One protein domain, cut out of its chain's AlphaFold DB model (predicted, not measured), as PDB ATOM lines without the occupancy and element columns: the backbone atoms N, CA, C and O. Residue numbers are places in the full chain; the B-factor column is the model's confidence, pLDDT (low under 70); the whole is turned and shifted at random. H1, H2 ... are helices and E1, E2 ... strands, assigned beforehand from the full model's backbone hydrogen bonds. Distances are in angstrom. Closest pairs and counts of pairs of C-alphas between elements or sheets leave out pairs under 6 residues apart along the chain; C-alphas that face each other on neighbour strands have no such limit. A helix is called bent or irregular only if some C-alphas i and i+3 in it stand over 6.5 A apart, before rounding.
ATOM      1  N   LEU A 201     163.545 216.763 181.965       93.25
ATOM      2  CA  LEU A 201     164.853 217.062 181.402       93.25
ATOM      3  C   LEU A 201     164.699 217.249 179.894       93.25
ATOM      4  O   LEU A 201     164.317 216.314 179.177       93.25
ATOM      5  N   ARG A 202     165.007 218.450 179.405       92.25
ATOM      6  CA  ARG A 202     164.845 218.805 177.991       92.25
ATOM      7  C   ARG A 202     166.172 219.150 177.341       92.25
ATOM      8  O   ARG A 202     167.017 219.813 177.936       92.25
ATOM      9  N   ILE A 203     166.326 218.710 176.098       89.94
ATOM     10  CA  ILE A 203     167.478 219.030 175.251       89.94
ATOM     11  C   ILE A 203     167.450 220.525 174.919       89.94
ATOM     12  O   ILE A 203     166.409 221.034 174.503       89.94
ATOM     13  N   ASN A 204     168.580 221.208 175.097       87.31
ATOM     14  CA  ASN A 204     168.753 222.612 174.722       87.31
ATOM     15  C   ASN A 204     169.292 222.747 173.298       87.31
ATOM     16  O   ASN A 204     168.648 223.371 172.458       87.31
ATOM     17  N   SER A 205     170.420 222.088 173.025       74.12
ATOM     18  CA  SER A 205     171.011 221.975 171.694       74.12
ATOM     19  C   SER A 205     170.891 220.540 171.196       74.12
ATOM     20  O   SER A 205     171.178 219.600 171.936       74.12
ATOM     21  N   GLN A 206     170.458 220.356 169.947       65.38
ATOM     22  CA  GLN A 206     170.443 219.033 169.316       65.38
ATOM     23  C   GLN A 206     171.852 218.567 168.930       65.38
ATOM     24  O   GLN A 206     172.061 217.359 168.825       65.38
ATOM     25  N   GLU A 207     172.827 219.480 168.814       62.53
ATOM     26  CA  GLU A 207     174.181 219.151 168.364       62.53
ATOM     27  C   GLU A 207     174.814 217.993 169.141       62.53
ATOM     28  O   GLU A 207     175.252 217.066 168.473       62.53
ATOM     29  N   PRO A 208     174.848 217.953 170.495       55.59
ATOM     30  CA  PRO A 208     175.427 216.841 171.262       55.59
ATOM     31  C   PRO A 208     174.783 215.479 170.976       55.59
ATOM     32  O   PRO A 208     175.418 214.439 171.162       55.59
ATOM     33  N   PHE A 209     173.538 215.487 170.509       59.44
ATOM     34  CA  PHE A 209     172.733 214.303 170.246       59.44
ATOM     35  C   PHE A 209     172.793 213.883 168.770       59.44
ATOM     36  O   PHE A 209     172.692 212.693 168.477       59.44
ATOM     37  N   GLU A 210     173.061 214.813 167.858       64.81
ATOM     38  CA  GLU A 210     173.260 214.568 166.422       64.81
ATOM     39  C   GLU A 210     174.724 214.258 166.051       64.81
ATOM     40  O   GLU A 210     175.034 213.999 164.889       64.81
ATOM     41  N   ARG A 211     175.639 214.227 167.033       63.28
ATOM     42  CA  ARG A 211     177.064 213.927 166.801       63.28
ATOM     43  C   ARG A 211     177.289 212.523 166.246       63.28
ATOM     44  O   ARG A 211     176.593 211.563 166.575       63.28
ATOM     45  N   THR A 212     178.351 212.406 165.452       62.47
ATOM     46  CA  THR A 212     178.642 211.251 164.594       62.47
ATOM     47  C   THR A 212     179.057 209.976 165.328       62.47
ATOM     48  O   THR A 212     178.807 208.891 164.808       62.47
ATOM     49  N   SER A 213     179.671 210.044 166.518       80.44
ATOM     50  CA  SER A 213     180.175 208.834 167.191       80.44
ATOM     51  C   SER A 213     179.232 208.291 168.268       80.44
ATOM     52  O   SER A 213     178.700 209.023 169.107       80.44
ATOM     53  N   ILE A 214     179.088 206.963 168.308       83.88
ATOM     54  CA  ILE A 214     178.296 206.266 169.331       83.88
ATOM     55  C   ILE A 214     178.777 206.582 170.752       83.88
ATOM     56  O   ILE A 214     177.976 206.693 171.677       83.88
ATOM     57  N   ALA A 215     180.083 206.787 170.932       81.88
ATOM     58  CA  ALA A 215     180.681 207.064 172.228       81.88
ATOM     59  C   ALA A 215     180.200 208.394 172.818       81.88
ATOM     60  O   ALA A 215     179.885 208.469 174.005       81.88
ATOM     61  N   MET A 216     180.094 209.428 171.983       79.88
ATOM     62  CA  MET A 216     179.609 210.745 172.397       79.88
ATOM     63  C   MET A 216     178.129 210.708 172.746       79.88
ATOM     64  O   MET A 216     177.717 211.257 173.765       79.88
ATOM     65  N   ARG A 217     177.351 209.985 171.942       85.75
ATOM     66  CA  ARG A 217     175.922 209.777 172.165       85.75
ATOM     67  C   ARG A 217     175.651 209.044 173.483       85.75
ATOM     68  O   ARG A 217     174.833 209.492 174.285       85.75
ATOM     69  N   VAL A 218     176.404 207.976 173.764       88.88
ATOM     70  CA  VAL A 218     176.355 207.244 175.044       88.88
ATOM     71  C   VAL A 218     176.782 208.130 176.209       88.88
ATOM     72  O   VAL A 218     176.105 208.155 177.233       88.88
ATOM     73  N   PHE A 219     177.855 208.905 176.063       85.69
ATOM     74  CA  PHE A 219     178.282 209.838 177.103       85.69
ATOM     75  C   PHE A 219     177.199 210.884 177.425       85.69
ATOM     76  O   PHE A 219     176.880 211.100 178.597       85.69
ATOM     77  N   GLY A 220     176.582 211.487 176.403       85.19
ATOM     78  CA  GLY A 220     175.461 212.420 176.562       85.19
ATOM     79  C   GLY A 220     174.252 211.780 177.252       85.19
ATOM     80  O   GLY A 220     173.673 212.371 178.165       85.19
ATOM     81  N   ALA A 221     173.920 210.537 176.901       91.06
ATOM     82  CA  ALA A 221     172.854 209.776 177.550       91.06
ATOM     83  C   ALA A 221     173.135 209.492 179.034       91.06
ATOM     84  O   ALA A 221     172.261 209.678 179.880       91.06
ATOM     85  N   LEU A 222     174.363 209.102 179.386       91.06
ATOM     86  CA  LEU A 222     174.757 208.897 180.784       91.06
ATOM     87  C   LEU A 222     174.676 210.197 181.595       91.06
ATOM     88  O   LEU A 222     174.219 210.187 182.740       91.06
ATOM     89  N   ARG A 223     175.050 211.337 180.997       86.94
ATOM     90  CA  ARG A 223     174.819 212.653 181.615       86.94
ATOM     91  C   ARG A 223     173.330 212.918 181.826       86.94
ATOM     92  O   ARG A 223     172.968 213.387 182.902       86.94
ATOM     93  N   ALA A 224     172.480 212.593 180.851       91.38
ATOM     94  CA  ALA A 224     171.033 212.750 180.985       91.38
ATOM     95  C   ALA A 224     170.490 211.974 182.194       91.38
ATOM     96  O   ALA A 224     169.780 212.546 183.021       91.38
ATOM     97  N   TYR A 225     170.880 210.704 182.359       93.31
ATOM     98  CA  TYR A 225     170.475 209.908 183.522       93.31
ATOM     99  C   TYR A 225     170.943 210.514 184.842       93.31
ATOM    100  O   TYR A 225     170.129 210.614 185.758       93.31
ATOM    101  N   LYS A 226     172.198 210.980 184.918       88.38
ATOM    102  CA  LYS A 226     172.733 211.662 186.107       88.38
ATOM    103  C   LYS A 226     171.872 212.867 186.500       88.38
ATOM    104  O   LYS A 226     171.585 213.050 187.681       88.38
ATOM    105  N   TYR A 227     171.462 213.689 185.535       85.88
ATOM    106  CA  TYR A 227     170.607 214.849 185.806       85.88
ATOM    107  C   TYR A 227     169.174 214.454 186.172       85.88
ATOM    108  O   TYR A 227     168.598 215.046 187.082       85.88
ATOM    109  N   SER A 228     168.623 213.433 185.512       90.12
ATOM    110  CA  SER A 228     167.317 212.863 185.855       90.12
ATOM    111  C   SER A 228     167.283 212.344 187.295       90.12
ATOM    112  O   SER A 228     166.346 212.675 188.014       90.12
ATOM    113  N   ASP A 229     168.317 211.620 187.748       88.00
ATOM    114  CA  ASP A 229     168.427 211.165 189.145       88.00
ATOM    115  C   ASP A 229     168.516 212.339 190.110       88.00
ATOM    116  O   ASP A 229     167.721 212.447 191.042       88.00
ATOM    117  N   ARG A 230     169.468 213.246 189.860       81.38
ATOM    118  CA  ARG A 230     169.762 214.364 190.762       81.38
ATOM    119  C   ARG A 230     168.545 215.248 191.018       81.38
ATOM    120  O   ARG A 230     168.376 215.742 192.128       81.38
ATOM    121  N   TYR A 231     167.731 215.480 189.992       80.56
ATOM    122  CA  TYR A 231     166.594 216.393 190.081       80.56
ATOM    123  C   TYR A 231     165.238 215.690 190.112       80.56
ATOM    124  O   TYR A 231     164.221 216.376 190.173       80.56
ATOM    125  N   SER A 232     165.225 214.353 190.104       86.19
ATOM    126  CA  SER A 232     164.011 213.529 190.087       86.19
ATOM    127  C   SER A 232     163.042 213.930 188.964       86.19
ATOM    128  O   SER A 232     161.845 214.103 189.180       86.19
ATOM    129  N   ILE A 233     163.582 214.105 187.755       89.94
ATOM    130  CA  ILE A 233     162.838 214.513 186.553       89.94
ATOM    131  C   ILE A 233     162.859 213.416 185.486       89.94
ATOM    132  O   ILE A 233     163.823 212.655 185.370       89.94
ATOM    133  N   ASN A 234     161.800 213.354 184.682       95.62
ATOM    134  CA  ASN A 234     161.676 212.439 183.549       95.62
ATOM    135  C   ASN A 234     162.395 212.989 182.314       95.62
ATOM    136  O   ASN A 234     162.620 214.189 182.198       95.62
ATOM    137  N   PHE A 235     162.716 212.142 181.340       96.00
ATOM    138  CA  PHE A 235     163.146 212.633 180.030       96.00
ATOM    139  C   PHE A 235     161.962 213.217 179.267       96.00
ATOM    140  O   PHE A 235     160.944 212.551 179.134       96.00
ATOM    141  N   GLY A 236     162.092 214.426 178.714       94.62
ATOM    142  CA  GLY A 236     161.076 214.954 177.801       94.62
ATOM    143  C   GLY A 236     160.922 214.076 176.542       94.62
ATOM    144  O   GLY A 236     161.804 213.258 176.250       94.62
ATOM    145  N   PRO A 237     159.853 214.248 175.740       92.81
ATOM    146  CA  PRO A 237     159.561 213.371 174.599       92.81
ATOM    147  C   PRO A 237     160.722 213.228 173.604       92.81
ATOM    148  O   PRO A 237     161.127 212.117 173.270       92.81
ATOM    149  N   LYS A 238     161.339 214.351 173.201       91.50
ATOM    150  CA  LYS A 238     162.486 214.347 172.271       91.50
ATOM    151  C   LYS A 238     163.692 213.582 172.825       91.50
ATOM    152  O   LYS A 238     164.344 212.850 172.086       91.50
ATOM    153  N   LEU A 239     163.987 213.746 174.117       93.12
ATOM    154  CA  LEU A 239     165.090 213.043 174.771       93.12
ATOM    155  C   LEU A 239     164.779 211.551 174.918       93.12
ATOM    156  O   LEU A 239     165.649 210.724 174.682       93.12
ATOM    157  N   THR A 240     163.536 211.200 175.231       95.25
ATOM    158  CA  THR A 240     163.090 209.805 175.311       95.25
ATOM    159  C   THR A 240     163.268 209.086 173.974       95.25
ATOM    160  O   THR A 240     163.886 208.024 173.922       95.25
ATOM    161  N   ASP A 241     162.800 209.690 172.878       91.88
ATOM    162  CA  ASP A 241     162.948 209.130 171.531       91.88
ATOM    163  C   ASP A 241     164.423 208.978 171.140       91.88
ATOM    164  O   ASP A 241     164.818 207.984 170.527       91.88
ATOM    165  N   TYR A 242     165.257 209.943 171.528       90.94
ATOM    166  CA  TYR A 242     166.696 209.873 171.322       90.94
ATOM    167  C   TYR A 242     167.345 208.705 172.080       90.94
ATOM    168  O   TYR A 242     168.093 207.925 171.488       90.94
ATOM    169  N   ILE A 243     167.060 208.575 173.377       93.88
ATOM    170  CA  ILE A 243     167.622 207.523 174.233       93.88
ATOM    171  C   ILE A 243     167.195 206.144 173.727       93.88
ATOM    172  O   ILE A 243     168.023 205.237 173.650       93.88
ATOM    173  N   PHE A 244     165.942 206.002 173.290       94.19
ATOM    174  CA  PHE A 244     165.472 204.785 172.635       94.19
ATOM    175  C   PHE A 244     166.271 204.463 171.363       94.19
ATOM    176  O   PHE A 244     166.804 203.358 171.243       94.19
ATOM    177  N   LYS A 245     166.410 205.420 170.434       91.50
ATOM    178  CA  LYS A 245     167.215 205.228 169.213       91.50
ATOM    179  C   LYS A 245     168.650 204.828 169.550       91.50
ATOM    180  O   LYS A 245     169.212 203.953 168.906       91.50
ATOM    181  N   LEU A 246     169.223 205.406 170.603       92.25
ATOM    182  CA  LEU A 246     170.554 205.040 171.061       92.25
ATOM    183  C   LEU A 246     170.628 203.597 171.588       92.25
ATOM    184  O   LEU A 246     171.581 202.894 171.260       92.25
ATOM    185  N   TYR A 247     169.631 203.110 172.336       93.69
ATOM    186  CA  TYR A 247     169.560 201.687 172.702       93.69
ATOM    187  C   TYR A 247     169.554 200.783 171.466       93.69
ATOM    188  O   TYR A 247     170.275 199.785 171.445       93.69
ATOM    189  N   VAL A 248     168.811 201.154 170.418       91.12
ATOM    190  CA  VAL A 248     168.816 200.428 169.137       91.12
ATOM    191  C   VAL A 248     170.202 200.466 168.486       91.12
ATOM    192  O   VAL A 248     170.728 199.418 168.123       91.12
ATOM    193  N   ASP A 249     170.839 201.630 168.404       89.31
ATOM    194  CA  ASP A 249     172.133 201.778 167.729       89.31
ATOM    195  C   ASP A 249     173.265 201.042 168.453       89.31
ATOM    196  O   ASP A 249     174.150 200.461 167.822       89.31
ATOM    197  N   THR A 250     173.221 200.987 169.790       89.56
ATOM    198  CA  THR A 250     174.244 200.281 170.580       89.56
ATOM    199  C   THR A 250     174.271 198.764 170.350       89.56
ATOM    200  O   THR A 250     175.229 198.104 170.755       89.56
ATOM    201  N   LYS A 251     173.266 198.193 169.671       81.56
ATOM    202  CA  LYS A 251     173.230 196.768 169.301       81.56
ATOM    203  C   LYS A 251     174.297 196.378 168.291       81.56
ATOM    204  O   LYS A 251     174.789 195.253 168.343       81.56
ATOM    205  N   ASN A 252     174.626 197.302 167.395       79.06
ATOM    206  CA  ASN A 252     175.445 197.049 166.213       79.06
ATOM    207  C   ASN A 252     176.857 197.624 166.364       79.06
ATOM    208  O   ASN A 252     177.537 197.864 165.370       79.06
ATOM    209  N   ILE A 253     177.308 197.881 167.599       83.50
ATOM    210  CA  ILE A 253     178.669 198.368 167.825       83.50
ATOM    211  C   ILE A 253     179.644 197.244 167.492       83.50
ATOM    212  O   ILE A 253     179.815 196.298 168.264       83.50
ATOM    213  N   ASN A 254     180.332 197.386 166.363       80.94
ATOM    214  CA  ASN A 254     181.491 196.573 166.062       80.94
ATOM    215  C   ASN A 254     182.697 197.106 166.844       80.94
ATOM    216  O   ASN A 254     183.399 198.008 166.396       80.94
ATOM    217  N   TYR A 255     182.936 196.571 168.042       80.62
ATOM    218  CA  TYR A 255     184.077 196.994 168.858       80.62
ATOM    219  C   TYR A 255     185.428 196.721 168.175       80.62
ATOM    220  O   TYR A 255     186.398 197.413 168.470       80.62
ATOM    221  N   GLU A 256     185.516 195.765 167.251       75.19
ATOM    222  CA  GLU A 256     186.771 195.450 166.559       75.19
ATOM    223  C   GLU A 256     187.225 196.600 165.646       75.19
ATOM    224  O   GLU A 256     188.418 196.895 165.580       75.19
ATOM    225  N   GLU A 257     186.289 197.351 165.049       69.19
ATOM    226  CA  GLU A 257     186.578 198.543 164.227       69.19
ATOM    227  C   GLU A 257     187.264 199.676 165.009       69.19
ATOM    228  O   GLU A 257     187.953 200.537 164.432       69.19
ATOM    229  N   TYR A 258     187.105 199.664 166.335       65.75
ATOM    230  CA  TYR A 258     187.733 200.623 167.234       65.75
ATOM    231  C   TYR A 258     189.172 200.228 167.600       65.75
ATOM    232  O   TYR A 258     189.930 201.116 167.973       65.75
ATOM    233  N   GLY A 259     189.603 198.969 167.434       62.78
ATOM    234  CA  GLY A 259     190.992 198.523 167.650       62.78
ATOM    235  C   GLY A 259     191.676 199.122 168.897       62.78
ATOM    236  O   GLY A 259     191.117 199.107 169.992       62.78
ATOM    237  N   ASN A 260     192.871 199.706 168.709       58.88
ATOM    238  CA  ASN A 260     193.595 200.518 169.710       58.88
ATOM    239  C   ASN A 260     193.284 202.026 169.609       58.88
ATOM    240  O   ASN A 260     194.013 202.851 170.164       58.88
ATOM    241  N   LYS A 261     192.261 202.419 168.842       58.62
ATOM    242  CA  LYS A 261     191.973 203.828 168.584       58.62
ATOM    243  C   LYS A 261     191.494 204.494 169.868       58.62
ATOM    244  O   LYS A 261     190.631 203.997 170.592       58.62
ATOM    245  N   ILE A 262     192.070 205.656 170.125       63.56
ATOM    246  CA  ILE A 262     191.560 206.610 171.093       63.56
ATOM    247  C   ILE A 262     190.278 207.214 170.521       63.56
ATOM    248  O   ILE A 262     190.241 207.625 169.363       63.56
ATOM    249  N   ILE A 263     189.233 207.268 171.339       67.44
ATOM    250  CA  ILE A 263     187.980 207.922 170.984       67.44
ATOM    251  C   ILE A 263     187.995 209.329 171.556       67.44
ATOM    252  O   ILE A 263     188.227 209.518 172.751       67.44
ATOM    253  N   GLU A 264     187.727 210.306 170.703       65.31
ATOM    254  CA  GLU A 264     187.548 211.687 171.114       65.31
ATOM    255  C   GLU A 264     186.078 211.942 171.472       65.31
ATOM    256  O   GLU A 264     185.164 211.694 170.688       65.31
ATOM    257  N   LEU A 265     185.848 212.415 172.692       68.25
ATOM    258  CA  LEU A 265     184.566 212.853 173.213       68.25
ATOM    259  C   LEU A 265     184.606 214.367 173.337       68.25
ATOM    260  O   LEU A 265     185.150 214.910 174.294       68.25
ATOM    261  N   GLU A 266     184.031 215.069 172.383       66.00
ATOM    262  CA  GLU A 266     183.747 216.486 172.551       66.00
ATOM    263  C   GLU A 266     182.563 216.688 173.509       66.00
ATOM    264  O   GLU A 266     181.569 215.961 173.479       66.00
ATOM    265  N   THR A 267     182.668 217.690 174.371       67.88
ATOM    266  CA  THR A 267     181.661 218.103 175.358       67.88
ATOM    267  C   THR A 267     181.595 219.629 175.374       67.88
ATOM    268  O   THR A 267     182.454 220.267 174.771       67.88
ATOM    269  N   ILE A 268     180.649 220.228 176.103       63.81
ATOM    270  CA  ILE A 268     180.617 221.693 176.322       63.81
ATOM    271  C   ILE A 268     181.929 222.224 176.918       63.81
ATOM    272  O   ILE A 268     182.311 223.370 176.713       63.81
ATOM    273  N   TYR A 269     182.640 221.346 177.616       65.31
ATOM    274  CA  TYR A 269     183.915 221.638 178.231       65.31
ATOM    275  C   TYR A 269     185.097 221.392 177.271       65.31
ATOM    276  O   TYR A 269     186.191 221.883 177.489       65.31
ATOM    277  N   GLY A 270     184.901 220.677 176.164       64.62
ATOM    278  CA  GLY A 270     185.937 220.376 175.175       64.62
ATOM    279  C   GLY A 270     186.153 218.881 174.970       64.62
ATOM    280  O   GLY A 270     185.331 218.052 175.372       64.62
ATOM    281  N   LYS A 271     187.263 218.545 174.306       63.53
ATOM    282  CA  LYS A 271     187.611 217.193 173.850       63.53
ATOM    283  C   LYS A 271     188.232 216.348 174.972       63.53
ATOM    284  O   LYS A 271     189.155 216.781 175.662       63.53
ATOM    285  N   LYS A 272     187.738 215.123 175.152       67.81
ATOM    286  CA  LYS A 272     188.284 214.094 176.048       67.81
ATOM    287  C   LYS A 272     188.701 212.877 175.244       67.81
ATOM    288  O   LYS A 272     187.967 212.417 174.386       67.81
ATOM    289  N   ILE A 273     189.849 212.311 175.576       60.38
ATOM    290  CA  ILE A 273     190.351 211.074 174.980       60.38
ATOM    291  C   ILE A 273     189.922 209.896 175.857       60.38
ATOM    292  O   ILE A 273     190.092 209.934 177.073       60.38
ATOM    293  N   SER A 274     189.340 208.861 175.258       68.38
ATOM    294  CA  SER A 274     188.895 207.646 175.947       68.38
ATOM    295  C   SER A 274     189.386 206.387 175.243       68.38
ATOM    296  O   SER A 274     189.494 206.345 174.020       68.38
ATOM    297  N   SER A 275     189.677 205.344 176.022       73.62
ATOM    298  CA  SER A 275     190.029 204.026 175.484       73.62
ATOM    299  C   SER A 275     188.785 203.247 175.050       73.62
ATOM    300  O   SER A 275     187.679 203.487 175.541       73.62
ATOM    301  N   ILE A 276     188.971 202.234 174.204       79.94
ATOM    302  CA  ILE A 276     187.898 201.302 173.832       79.94
ATOM    303  C   ILE A 276     187.277 200.593 175.047       79.94
ATOM    304  O   ILE A 276     186.063 200.406 175.104       79.94
ATOM    305  N   ASN A 277     188.082 200.251 176.058       81.31
ATOM    306  CA  ASN A 277     187.576 199.656 177.297       81.31
ATOM    307  C   ASN A 277     186.677 200.636 178.055       81.31
ATOM    308  O   ASN A 277     185.655 200.229 178.595       81.31
ATOM    309  N   THR A 278     187.002 201.932 178.026       81.88
ATOM    310  CA  THR A 278     186.132 202.974 178.588       81.88
ATOM    311  C   THR A 278     184.798 203.019 177.846       81.88
ATOM    312  O   THR A 278     183.753 203.065 178.489       81.88
ATOM    313  N   LEU A 279     184.806 202.934 176.508       84.44
ATOM    314  CA  LEU A 279     183.570 202.850 175.723       84.44
ATOM    315  C   LEU A 279     182.741 201.614 176.089       84.44
ATOM    316  O   LEU A 279     181.542 201.747 176.317       84.44
ATOM    317  N   LYS A 280     183.362 200.432 176.182       87.44
ATOM    318  CA  LYS A 280     182.673 199.202 176.606       87.44
ATOM    319  C   LYS A 280     182.006 199.391 177.969       87.44
ATOM    320  O   LYS A 280     180.812 199.143 178.091       87.44
ATOM    321  N   THR A 281     182.733 199.921 178.953       88.81
ATOM    322  CA  THR A 281     182.187 200.211 180.288       88.81
ATOM    323  C   THR A 281     181.023 201.201 180.235       88.81
ATOM    324  O   THR A 281     180.001 200.968 180.877       88.81
ATOM    325  N   MET A 282     181.134 202.279 179.452       90.25
ATOM    326  CA  MET A 282     180.051 203.256 179.292       90.25
ATOM    327  C   MET A 282     178.801 202.631 178.663       90.25
ATOM    328  O   MET A 282     177.698 202.876 179.144       90.25
ATOM    329  N   VAL A 283     178.961 201.811 177.619       91.62
ATOM    330  CA  VAL A 283     177.837 201.132 176.954       91.62
ATOM    331  C   VAL A 283     177.172 200.135 177.899       91.62
ATOM    332  O   VAL A 283     175.955 200.178 178.046       91.62
ATOM    333  N   THR A 284     177.943 199.304 178.602       91.56
ATOM    334  CA  THR A 284     177.397 198.370 179.598       91.56
ATOM    335  C   THR A 284     176.639 199.110 180.700       91.56
ATOM    336  O   THR A 284     175.542 198.706 181.083       91.56
ATOM    337  N   HIS A 285     177.179 200.230 181.188       94.12
ATOM    338  CA  HIS A 285     176.484 201.044 182.179       94.12
ATOM    339  C   HIS A 285     175.186 201.637 181.614       94.12
ATOM    340  O   HIS A 285     174.140 201.544 182.253       94.12
ATOM    341  N   PHE A 286     175.205 202.152 180.386       94.88
ATOM    342  CA  PHE A 286     174.005 202.631 179.701       94.88
ATOM    343  C   PHE A 286     172.949 201.520 179.539       94.88
ATOM    344  O   PHE A 286     171.767 201.749 179.793       94.88
ATOM    345  N   HIS A 287     173.362 200.294 179.206       94.12
ATOM    346  CA  HIS A 287     172.488 199.116 179.128       94.12
ATOM    347  C   HIS A 287     171.862 198.751 180.475       94.12
ATOM    348  O   HIS A 287     170.672 198.440 180.528       94.12
ATOM    349  N   SER A 288     172.611 198.870 181.574       94.19
ATOM    350  CA  SER A 288     172.079 198.611 182.920       94.19
ATOM    351  C   SER A 288     170.987 199.594 183.357       94.19
ATOM    352  O   SER A 288     170.185 199.262 184.229       94.19
ATOM    353  N   LEU A 289     170.920 200.776 182.729       95.44
ATOM    354  CA  LEU A 289     169.936 201.821 183.027       95.44
ATOM    355  C   LEU A 289     168.596 201.613 182.302       95.44
ATOM    356  O   LEU A 289     167.686 202.419 182.477       95.44
ATOM    357  N   PHE A 290     168.440 200.537 181.521       95.00
ATOM    358  CA  PHE A 290     167.216 200.293 180.753       95.00
ATOM    359  C   PHE A 290     165.965 200.151 181.635       95.00
ATOM    360  O   PHE A 290     164.946 200.751 181.320       95.00
ATOM    361  N   LYS A 291     166.042 199.450 182.773       93.19
ATOM    362  CA  LYS A 291     164.941 199.373 183.756       93.19
ATOM    363  C   LYS A 291     164.447 200.771 184.149       93.19
ATOM    364  O   LYS A 291     163.269 201.085 184.057       93.19
ATOM    365  N   LYS A 292     165.383 201.656 184.495       94.44
ATOM    366  CA  LYS A 292     165.064 203.047 184.823       94.44
ATOM    367  C   LYS A 292     164.441 203.776 183.629       94.44
ATOM    368  O   LYS A 292     163.536 204.578 183.819       94.44
ATOM    369  N   PHE A 293     164.927 203.529 182.413       95.69
ATOM    370  CA  PHE A 293     164.353 204.104 181.196       95.69
ATOM    371  C   PHE A 293     162.894 203.697 180.991       95.69
ATOM    372  O   PHE A 293     162.072 204.550 180.668       95.69
ATOM    373  N   SER A 294     162.578 202.412 181.179       94.00
ATOM    374  CA  SER A 294     161.222 201.893 180.995       94.00
ATOM    375  C   SER A 294     160.224 202.446 182.005       94.00
ATOM    376  O   SER A 294     159.040 202.536 181.694       94.00
ATOM    377  N   ASP A 295     160.710 202.872 183.170       92.94
ATOM    378  CA  ASP A 295     159.892 203.462 184.230       92.94
ATOM    379  C   ASP A 295     159.602 204.961 183.996       92.94
ATOM    380  O   ASP A 295     158.859 205.585 184.757       92.94
ATOM    381  N   MET A 296     160.179 205.580 182.957       94.44
ATOM    382  CA  MET A 296     159.990 207.007 182.682       94.44
ATOM    383  C   MET A 296     158.629 207.318 182.058       94.44
ATOM    384  O   MET A 296     158.138 206.602 181.189       94.44
ATOM    385  N   LYS A 297     158.082 208.490 182.406       94.62
ATOM    386  CA  LYS A 297     156.755 208.989 181.987       94.62
ATOM    387  C   LYS A 297     156.441 208.836 180.493       94.62
ATOM    388  O   LYS A 297     155.301 208.558 180.139       94.62
ATOM    389  N   TYR A 298     157.420 209.076 179.622       94.69
ATOM    390  CA  TYR A 298     157.223 209.097 178.168       94.69
ATOM    391  C   TYR A 298     157.707 207.831 177.458       94.69
ATOM    392  O   TYR A 298     157.697 207.781 176.225       94.69
ATOM    393  N   PHE A 299     158.137 206.813 178.208       94.12
ATOM    394  CA  PHE A 299     158.499 205.533 177.626       94.12
ATOM    395  C   PHE A 299     157.283 204.895 176.945       94.12
ATOM    396  O   PHE A 299     156.183 204.842 177.496       94.12
ATOM    397  N   LYS A 300     157.486 204.399 175.725       91.62
ATOM    398  CA  LYS A 300     156.460 203.698 174.952       91.62
ATOM    399  C   LYS A 300     156.740 202.206 175.037       91.62
ATOM    400  O   LYS A 300     157.835 201.782 174.672       91.62
ATOM    401  N   LYS A 301     155.775 201.397 175.485       86.62
ATOM    402  CA  LYS A 301     155.970 199.941 175.624       86.62
ATOM    403  C   LYS A 301     156.368 199.278 174.298       86.62
ATOM    404  O   LYS A 301     157.101 198.294 174.298       86.62
ATOM    405  N   GLU A 302     155.973 199.855 173.166       87.50
ATOM    406  CA  GLU A 302     156.371 199.429 171.823       87.50
ATOM    407  C   GLU A 302     157.895 199.452 171.617       87.50
ATOM    408  O   GLU A 302     158.414 198.660 170.835       87.50
ATOM    409  N   TYR A 303     158.635 200.297 172.342       90.38
ATOM    410  CA  TYR A 303     160.100 200.328 172.298       90.38
ATOM    411  C   TYR A 303     160.722 199.004 172.733       90.38
ATOM    412  O   TYR A 303     161.719 198.582 172.145       90.38
ATOM    413  N   ALA A 304     160.112 198.309 173.695       85.88
ATOM    414  CA  ALA A 304     160.580 197.004 174.148       85.88
ATOM    415  C   ALA A 304     160.571 195.965 173.013       85.88
ATOM    416  O   ALA A 304     161.490 195.153 172.915       85.88
ATOM    417  N   LEU A 305     159.589 196.041 172.105       83.12
ATOM    418  CA  LEU A 305     159.454 195.115 170.974       83.12
ATOM    419  C   LEU A 305     160.637 195.212 170.019       83.12
ATOM    420  O   LEU A 305     161.136 194.200 169.539       83.12
ATOM    421  N   TYR A 306     161.135 196.425 169.789       86.00
ATOM    422  CA  TYR A 306     162.309 196.616 168.950       86.00
ATOM    423  C   TYR A 306     163.578 196.078 169.597       86.00
ATOM    424  O   TYR A 306     164.567 195.930 168.895       86.00
ATOM    425  N   LEU A 307     163.601 195.805 170.903       86.69
ATOM    426  CA  LEU A 307     164.790 195.388 171.649       86.69
ATOM    427  C   LEU A 307     164.770 193.899 172.050       86.69
ATOM    428  O   LEU A 307     165.750 193.441 172.636       86.69
ATOM    429  N   VAL A 308     163.709 193.150 171.715       83.56
ATOM    430  CA  VAL A 308     163.444 191.783 172.215       83.56
ATOM    431  C   VAL A 308     164.594 190.797 171.993       83.56
ATOM    432  O   VAL A 308     164.974 190.094 172.928       83.56
ATOM    433  N   ASP A 309     165.234 190.817 170.823       82.00
ATOM    434  CA  ASP A 309     166.346 189.907 170.490       82.00
ATOM    435  C   ASP A 309     167.610 190.150 171.339       82.00
ATOM    436  O   ASP A 309     168.584 189.401 171.276       82.00
ATOM    437  N   TYR A 310     167.606 191.208 172.149       81.19
ATOM    438  CA  TYR A 310     168.705 191.629 173.011       81.19
ATOM    439  C   TYR A 310     168.282 191.681 174.483       81.19
ATOM    440  O   TYR A 310     168.934 192.349 175.285       81.19
ATOM    441  N   ALA A 311     167.215 190.967 174.856       78.94
ATOM    442  CA  ALA A 311     166.690 190.947 176.219       78.94
ATOM    443  C   ALA A 311     167.719 190.527 177.283       78.94
ATOM    444  O   ALA A 311     167.627 190.977 178.419       78.94
ATOM    445  N   GLU A 312     168.735 189.739 176.917       81.19
ATOM    446  CA  GLU A 312     169.852 189.384 177.812       81.19
ATOM    447  C   GLU A 312     170.807 190.550 178.106       81.19
ATOM    448  O   GLU A 312     171.512 190.536 179.111       81.19
ATOM    449  N   LYS A 313     170.876 191.555 177.223       80.88
ATOM    450  CA  LYS A 313     171.806 192.687 177.359       80.88
ATOM    451  C   LYS A 313     171.219 193.835 178.176       80.88
ATOM    452  O   LYS A 313     171.972 194.623 178.740       80.88
ATOM    453  N   PHE A 314     169.892 193.949 178.226       85.12
ATOM    454  CA  PHE A 314     169.201 195.081 178.838       85.12
ATOM    455  C   PHE A 314     168.519 194.671 180.139       85.12
ATOM    456  O   PHE A 314     167.571 193.885 180.149       85.12
ATOM    457  N   ASN A 315     168.985 195.251 181.246       83.75
ATOM    458  CA  ASN A 315     168.426 194.978 182.563       83.75
ATOM    459  C   ASN A 315     166.937 195.367 182.616       83.75
ATOM    460  O   ASN A 315     166.590 196.499 182.285       83.75
ATOM    461  N   GLY A 316     166.070 194.440 183.035       82.44
ATOM    462  CA  GLY A 316     164.621 194.648 183.148       82.44
ATOM    463  C   GLY A 316     163.802 194.432 181.868       82.44
ATOM    464  O   GLY A 316     162.577 194.415 181.946       82.44
ATOM    465  N   LEU A 317     164.422 194.219 180.697       85.56
ATOM    466  CA  LEU A 317     163.667 194.072 179.442       85.56
ATOM    467  C   LEU A 317     162.844 192.775 179.386       85.56
ATOM    468  O   LEU A 317     161.698 192.798 178.943       85.56
ATOM    469  N   LYS A 318     163.390 191.646 179.858       84.50
ATOM    470  CA  LYS A 318     162.646 190.371 179.912       84.50
ATOM    471  C   LYS A 318     161.387 190.466 180.768       84.50
ATOM    472  O   LYS A 318     160.340 189.972 180.368       84.50
ATOM    473  N   GLU A 319     161.511 191.098 181.932       84.38
ATOM    474  CA  GLU A 319     160.409 191.306 182.873       84.38
ATOM    475  C   GLU A 319     159.317 192.149 182.217       84.38
ATOM    476  O   GLU A 319     158.166 191.730 182.176       84.38
ATOM    477  N   LEU A 320     159.704 193.264 181.591       84.00
ATOM    478  CA  LEU A 320     158.793 194.174 180.901       84.00
ATOM    479  C   LEU A 320     158.014 193.501 179.757       84.00
ATOM    480  O   LEU A 320     156.847 193.809 179.538       84.00
ATOM    481  N   ILE A 321     158.652 192.588 179.015       82.50
ATOM    482  CA  ILE A 321     157.996 191.825 177.939       82.50
ATOM    483  C   ILE A 321     157.081 190.727 178.511       82.50
ATOM    484  O   ILE A 321     156.066 190.397 177.900       82.50
ATOM    485  N   GLY A 322     157.431 190.161 179.669       72.00
ATOM    486  CA  GLY A 322     156.682 189.095 180.336       72.00
ATOM    487  C   GLY A 322     155.491 189.563 181.179       72.00
ATOM    488  O   GLY A 322     154.705 188.719 181.612       72.00
ATOM    489  N   GLU A 323     155.336 190.867 181.427       70.44
ATOM    490  CA  GLU A 323     154.238 191.398 182.240       70.44
ATOM    491  C   GLU A 323     152.860 191.088 181.611       70.44
ATOM    492  O   GLU A 323     152.653 191.347 180.420       70.44
TER     493      GLU A 323
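What this domain is: This is residues 201 to 323 of the 353 residues of an uncharacterized protein of Candidatus Pacearchaeota archaeon (UniProt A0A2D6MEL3). Three longer helices, H2, H3 and H5, make a crossed core in which H2 packs on both H3 and H5. At one end of the long axis the strand hairpin E1 and E2 brings E1 beside residues 214 to 220 of H2, and at the other end lie the shorter helices H6, H7 and H8, with H7 packed on H3. The printed part has 123 residues with eight named helices and two named strands, in the order H1 H2 H3 H4 E1 E2 H5 H6 H7 H8; the one sheet, E1 - E2, is antiparallel and the class is mostly helix. The whole is compact, with a radius of gyration of the C-alphas of 14.4 A and spans of 42 by 32 by 22 A.

How they stand to each other: Start near residue 207, where H1, residues 207 to 210, touches residues 216 to 220 of H2, residues 214 to 231; the closest C-alphas are those of Phe 209 and Arg 217, 5.9 A apart. H2 is the hub and touches three helices. The next of them is H3, residues 237 to 252: H2 and H3 form a helical hairpin, at a steep tilt of 42 degrees, opposite ways, and their closest C-alphas are those of Ala 221 and Ile 243, 6.6 A apart. Further on you reach H4, residues 255 to 258, which touches no helix. Then look at the hairpin of E1, residues 263 to 267, and E2, residues 270 to 274: they are antiparallel neighbours at 151 degrees, with N 265 and O 272 at 2.7 A and N 270 and O 267 at 2.8 A, within hydrogen-bond range. The closest C-alphas of H2 and E1 are those of Met 216 and Leu 265, 5.4 A apart, while H2 and E2 are apart. H5, residues 276 to 288, touches residues 215 to 222 of H2 at a steep tilt of 45 degrees, the same way; the closest C-alphas, of Ala 215 and Leu 279, are 6.2 A apart. H3 and H5 are close but not clearly touching, with C-alphas 250 and 283 the closest at 7.4 A. H6, residues 290 to 294, is near H3. H7, residues 302 to 310, touches residues 244 to 251 of H3 at a shallow tilt of 18 degrees, the same way; C-alphas 248 and 307 are the closest, at 6.9 A. H8, residues 317 to 322, touches H7 at a steep tilt of 68 degrees, only just short of about perpendicular, opposite ways; C-alphas 304 and 317 are the closest, at 6.8 A. In H2, H5, H6 and H8 every O i to N i+4 pair is within hydrogen-bond range; H3 has 10 of 12, H7 has 1 of 5 with 4 of 6 O i to N i+3 pairs, and H1 and H4 are too short for an i+4 pair.

Where its parts are: Find C-alpha 207 at (174.181, 219.151, 168.364), where H1 begins. H2 starts at C-alpha 214, (178.296, 206.266, 169.331), and runs 25.9 A; H3 runs 24.3 A and H5 18.4 A. E1 is 12.8 A long and E2 13.1 A. H7, 14.6 A long, is irregular, with C-alphas 306 and 309 at 8.0 A. H8 ends at C-alpha 322, (156.682, 189.095, 180.336).

The domain as a whole: The two C-alphas farthest apart are those of Gly 270 and Glu 323, at 43.5 A. The printed part has no cut and no long link. The mean pLDDT of the printed part is 82.8; look for values under 70 at residues 206 to 212 and 257 to 274.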